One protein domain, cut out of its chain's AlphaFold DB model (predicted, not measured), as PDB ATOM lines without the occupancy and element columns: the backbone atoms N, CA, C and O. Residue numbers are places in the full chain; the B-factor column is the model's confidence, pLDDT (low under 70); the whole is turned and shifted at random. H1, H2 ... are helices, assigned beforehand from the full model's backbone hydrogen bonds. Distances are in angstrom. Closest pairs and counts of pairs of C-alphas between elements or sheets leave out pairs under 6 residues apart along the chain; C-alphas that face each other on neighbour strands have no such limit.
ATOM      1  N   LYS A   9      96.203 125.399  93.118       89.62
ATOM      2  CA  LYS A   9      94.904 124.832  93.503       89.62
ATOM      3  C   LYS A   9      95.031 123.486  94.229       89.62
ATOM      4  O   LYS A   9      94.329 123.259  95.207       89.62
ATOM      5  N   ILE A  10      95.940 122.614  93.786       83.94
ATOM      6  CA  ILE A  10      96.166 121.297  94.404       83.94
ATOM      7  C   ILE A  10      96.873 121.463  95.750       83.94
ATOM      8  O   ILE A  10      96.522 120.796  96.719       83.94
ATOM      9  N   ARG A  11      97.824 122.401  95.854       82.62
ATOM     10  CA  ARG A  11      98.480 122.697  97.139       82.62
ATOM     11  C   ARG A  11      97.484 123.182  98.182       82.62
ATOM     12  O   ARG A  11      97.600 122.798  99.341       82.62
ATOM     13  N   GLN A  12      96.521 124.005  97.772       87.69
ATOM     14  CA  GLN A  12      95.465 124.467  98.665       87.69
ATOM     15  C   GLN A  12      94.607 123.293  99.152       87.69
ATOM     16  O   GLN A  12      94.460 123.118 100.354       87.69
ATOM     17  N   GLN A  13      94.177 122.408  98.247       86.12
ATOM     18  CA  GLN A  13      93.418 121.206  98.614       86.12
ATOM     19  C   GLN A  13      94.178 120.280  99.574       86.12
ATOM     20  O   GLN A  13      93.580 119.749 100.504       86.12
ATOM     21  N   ILE A  14      95.490 120.097  99.381       82.44
ATOM     22  CA  ILE A  14      96.323 119.302 100.297       82.44
ATOM     23  C   ILE A  14      96.351 119.942 101.690       82.44
ATOM     24  O   ILE A  14      96.229 119.232 102.686       82.44
ATOM     25  N   ARG A  15      96.482 121.273 101.781       83.31
ATOM     26  CA  ARG A  15      96.463 121.984 103.071       83.31
ATOM     27  C   ARG A  15      95.121 121.845 103.779       83.31
ATOM     28  O   ARG A  15      95.116 121.565 104.976       83.31
ATOM     29  N   ASP A  16      94.023 121.990 103.046       86.50
ATOM     30  CA  ASP A  16      92.672 121.861 103.593       86.50
ATOM     31  C   ASP A  16      92.453 120.429 104.130       86.50
ATOM     32  O   ASP A  16      92.079 120.245 105.286       86.50
ATOM     33  N   LEU A  17      92.848 119.402 103.364       82.88
ATOM     34  CA  LEU A  17      92.808 117.991 103.784       82.88
ATOM     35  C   LEU A  17      93.641 117.704 105.039       82.88
ATOM     36  O   LEU A  17      93.203 116.962 105.921       82.88
ATOM     37  N   VAL A  18      94.851 118.258 105.133       82.06
ATOM     38  CA  VAL A  18      95.715 118.091 106.315       82.06
ATOM     39  C   VAL A  18      95.089 118.758 107.545       82.06
ATOM     40  O   VAL A  18      95.148 118.188 108.637       82.06
ATOM     41  N   SER A  19      94.453 119.920 107.368       80.56
ATOM     42  CA  SER A  19      93.744 120.630 108.439       80.56
ATOM     43  C   SER A  19      92.538 119.832 108.948       80.56
ATOM     44  O   SER A  19      92.443 119.544 110.146       80.56
ATOM     45  N   ASP A  20      91.676 119.373 108.038       83.94
ATOM     46  CA  ASP A  20      90.441 118.650 108.367       83.94
ATOM     47  C   ASP A  20      90.710 117.286 109.012       83.94
ATOM     48  O   ASP A  20      89.984 116.823 109.898       83.94
ATOM     49  N   SER A  21      91.789 116.626 108.591       79.62
ATOM     50  CA  SER A  21      92.118 115.275 109.035       79.62
ATOM     51  C   SER A  21      92.868 115.203 110.368       79.62
ATOM     52  O   SER A  21      93.138 114.093 110.830       79.62
ATOM     53  N   LYS A  22      93.172 116.338 111.020       79.31
ATOM     54  CA  LYS A  22      93.827 116.412 112.347       79.31
ATOM     55  C   LYS A  22      95.059 115.494 112.479       79.31
ATOM     56  O   LYS A  22      95.224 114.814 113.490       79.31
ATOM     57  N   GLY A  23      95.899 115.431 111.446       74.00
ATOM     58  CA  GLY A  23      97.127 114.622 111.457       74.00
ATOM     59  C   GLY A  23      96.938 113.123 111.191       74.00
ATOM     60  O   GLY A  23      97.872 112.353 111.390       74.00
ATOM     61  N   LYS A  24      95.764 112.685 110.715       76.81
ATOM     62  CA  LYS A  24      95.544 111.289 110.284       76.81
ATOM     63  C   LYS A  24      96.238 110.934 108.966       76.81
ATOM     64  O   LYS A  24      96.363 109.754 108.655       76.81
ATOM     65  N   PHE A  25      96.678 111.931 108.201       73.69
ATOM     66  CA  PHE A  25      97.402 111.727 106.950       73.69
ATOM     67  C   PHE A  25      98.758 112.422 106.988       73.69
ATOM     68  O   PHE A  25      98.871 113.578 107.398       73.69
ATOM     69  N   GLN A  26      99.778 111.713 106.513       74.88
ATOM     70  CA  GLN A  26     101.107 112.255 106.273       74.88
ATOM     71  C   GLN A  26     101.283 112.451 104.769       74.88
ATOM     72  O   GLN A  26     101.155 111.506 103.991       74.88
ATOM     73  N   HIS A  27     101.571 113.682 104.357       71.38
ATOM     74  CA  HIS A  27     101.932 113.964 102.975       71.38
ATOM     75  C   HIS A  27     103.397 113.580 102.749       71.38
ATOM     76  O   HIS A  27     104.282 114.074 103.449       71.38
ATOM     77  N   VAL A  28     103.645 112.703 101.777       80.44
ATOM     78  CA  VAL A  28     104.990 112.295 101.365       80.44
ATOM     79  C   VAL A  28     105.128 112.567  99.875       80.44
ATOM     80  O   VAL A  28     104.397 112.002  99.062       80.44
ATOM     81  N   GLU A  29     106.067 113.437  99.516       80.38
ATOM     82  CA  GLU A  29     106.411 113.688  98.121       80.38
ATOM     83  C   GLU A  29     107.248 112.519  97.598       80.38
ATOM     84  O   GLU A  29     108.335 112.236  98.099       80.38
ATOM     85  N   ILE A  30     106.725 111.819  96.595       82.25
ATOM     86  CA  ILE A  30     107.400 110.687  95.959       82.25
ATOM     87  C   ILE A  30     107.757 111.025  94.515       82.25
ATOM     88  O   ILE A  30     107.066 111.792  93.843       82.25
ATOM     89  N   SER A  31     108.844 110.431  94.018       84.00
ATOM     90  CA  SER A  31     109.210 110.572  92.610       84.00
ATOM     91  C   SER A  31     108.144 109.945  91.707       84.00
ATOM     92  O   SER A  31     107.473 108.977  92.078       84.00
ATOM     93  N   ARG A  32     108.009 110.462  90.481       79.94
ATOM     94  CA  ARG A  32     107.044 109.951  89.492       79.94
ATOM     95  C   ARG A  32     107.220 108.454  89.218       79.94
ATOM     96  O   ARG A  32     106.229 107.744  89.074       79.94
ATOM     97  N   GLU A  33     108.463 107.978  89.196       85.69
ATOM     98  CA  GLU A  33     108.802 106.555  89.043       85.69
ATOM     99  C   GLU A  33     108.357 105.713  90.244       85.69
ATOM    100  O   GLU A  33     107.845 104.607  90.083       85.69
ATOM    101  N   ALA A  34     108.519 106.226  91.467       84.94
ATOM    102  CA  ALA A  34     108.032 105.545  92.663       84.94
ATOM    103  C   ALA A  34     106.499 105.478  92.685       84.94
ATOM    104  O   ALA A  34     105.943 104.437  93.026       84.94
ATOM    105  N   ALA A  35     105.821 106.547  92.253       84.50
ATOM    106  CA  ALA A  35     104.366 106.574  92.135       84.50
ATOM    107  C   ALA A  35     103.849 105.551  91.111       84.50
ATOM    108  O   ALA A  35     102.893 104.832  91.391       84.50
ATOM    109  N   THR A  36     104.498 105.438  89.948       85.75
ATOM    110  CA  THR A  36     104.113 104.450  88.921       85.75
ATOM    111  C   THR A  36     104.310 103.023  89.415       85.75
ATOM    112  O   THR A  36     103.369 102.234  89.347       85.75
ATOM    113  N   ARG A  37     105.460 102.721  90.033       87.19
ATOM    114  CA  ARG A  37     105.696 101.414  90.667       87.19
ATOM    115  C   ARG A  37     104.664 101.095  91.748       87.19
ATOM    116  O   ARG A  37     104.157  99.981  91.795       87.19
ATOM    117  N   ALA A  38     104.312 102.061  92.596       86.44
ATOM    118  CA  ALA A  38     103.303 101.861  93.637       86.44
ATOM    119  C   ALA A  38     101.914 101.547  93.052       86.44
ATOM    120  O   ALA A  38     101.212 100.675  93.563       86.44
ATOM    121  N   VAL A  39     101.531 102.209  91.955       85.75
ATOM    122  CA  VAL A  39     100.270 101.934  91.245       85.75
ATOM    123  C   VAL A  39     100.280 100.544  90.607       85.75
ATOM    124  O   VAL A  39      99.281  99.831  90.687       85.75
ATOM    125  N   GLU A  40     101.392 100.133  89.998       86.50
ATOM    126  CA  GLU A  40     101.545  98.795  89.410       86.50
ATOM    127  C   GLU A  40     101.464  97.694  90.474       86.50
ATOM    128  O   GLU A  40     100.704  96.735  90.316       86.50
ATOM    129  N   VAL A  41     102.159  97.876  91.601       85.25
ATOM    130  CA  VAL A  41     102.082  96.967  92.752       85.25
ATOM    131  C   VAL A  41     100.651  96.901  93.286       85.25
ATOM    132  O   VAL A  41     100.107  95.806  93.439       85.25
ATOM    133  N   GLY A  42      99.994  98.048  93.480       80.31
ATOM    134  CA  GLY A  42      98.598  98.109  93.916       80.31
ATOM    135  C   GLY A  42      97.639  97.374  92.974       80.31
ATOM    136  O   GLY A  42      96.741  96.676  93.439       80.31
ATOM    137  N   ARG A  43      97.853  97.454  91.654       79.69
ATOM    138  CA  ARG A  43      97.055  96.714  90.658       79.69
ATOM    139  C   ARG A  43      97.275  95.205  90.737       79.69
ATOM    140  O   ARG A  43      96.303  94.459  90.655       79.69
ATOM    141  N   SER A  44      98.515  94.756  90.940       76.31
ATOM    142  CA  SER A  44      98.816  93.323  91.095       76.31
ATOM    143  C   SER A  44      98.194  92.728  92.369       76.31
ATOM    144  O   SER A  44      97.632  91.631  92.342       76.31
ATOM    145  N   LEU A  45      98.187  93.496  93.460       69.69
ATOM    146  CA  LEU A  45      97.556  93.107  94.721       69.69
ATOM    147  C   LEU A  45      96.026  93.200  94.667       69.69
ATOM    148  O   LEU A  45      95.352  92.417  95.319       69.69
ATOM    149  N   ALA A  46      95.457  94.095  93.856       65.88
ATOM    150  CA  ALA A  46      94.008  94.162  93.659       65.88
ATOM    151  C   ALA A  46      93.446  92.920  92.941       65.88
ATOM    152  O   ALA A  46      92.307  92.538  93.199       65.88
ATOM    153  N   SER A  47      94.235  92.272  92.070       60.47
ATOM    154  CA  SER A  47      93.868  90.977  91.468       60.47
ATOM    155  C   SER A  47      94.062  89.789  92.408       60.47
ATOM    156  O   SER A  47      93.352  88.796  92.287       60.47
ATOM    157  N   GLN A  48      94.954  89.913  93.394       58.88
ATOM    158  CA  GLN A  48      94.939  89.072  94.588       58.88
ATOM    159  C   GLN A  48      93.924  89.651  95.567       58.88
ATOM    160  O   GLN A  48      94.285  89.998  96.692       58.88
ATOM    161  N   GLN A  49      92.668  89.797  95.124       57.31
ATOM    162  CA  GLN A  49      91.549  89.991  96.032       57.31
ATOM    163  C   GLN A  49      91.781  89.022  97.183       57.31
ATOM    164  O   GLN A  49      91.690  87.809  97.013       57.31
TER     165      GLN A  49
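What this domain is: This is residues 9 to 49 of the 257 residues of an uncharacterized protein of Nocardia gamkensis (UniProt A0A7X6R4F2). Two separate helices stand at the two ends of an open zigzag, roughly like an N: the chain runs along H1, folds back through the long link of residues 21 to 31, and then turns again to run along H2. The middle is empty, and the whole of H2 sticks out. The printed part has 41 residues with two named helices, H1 then H2, and no named strand; its class is all helix. It is only just extended, close to loose, with a radius of gyration of the C-alphas of 13.7 A and spans of 34 by 23 by 15 A.

Where its parts are: H1 is residues 9 to 20, 16.7 A long, and begins at C-alpha 9 (94.904, 124.832, 93.503). H2 is residues 32 to 47, 23.2 A long, and ends at C-alpha 47 (93.868, 90.977, 91.468).

How they stand to each other: H1 and H2 are apart, with no C-alpha of the one within 8 A of the other. In both, every O i to N i+4 pair is within hydrogen-bond range. Residues 19 to 24 stand free, as do residues 28 to 49, of which 32 to 47 belong to H2.

The domain as a whole: The C-alphas of Lys 9 and Gln 48, the two farthest apart, are 35.8 A apart. The printed part has no cut. The link from H1 to H2, 11 residues, is long. Mean pLDDT of the printed part is 79.7; residues 45 to 49 are under 70.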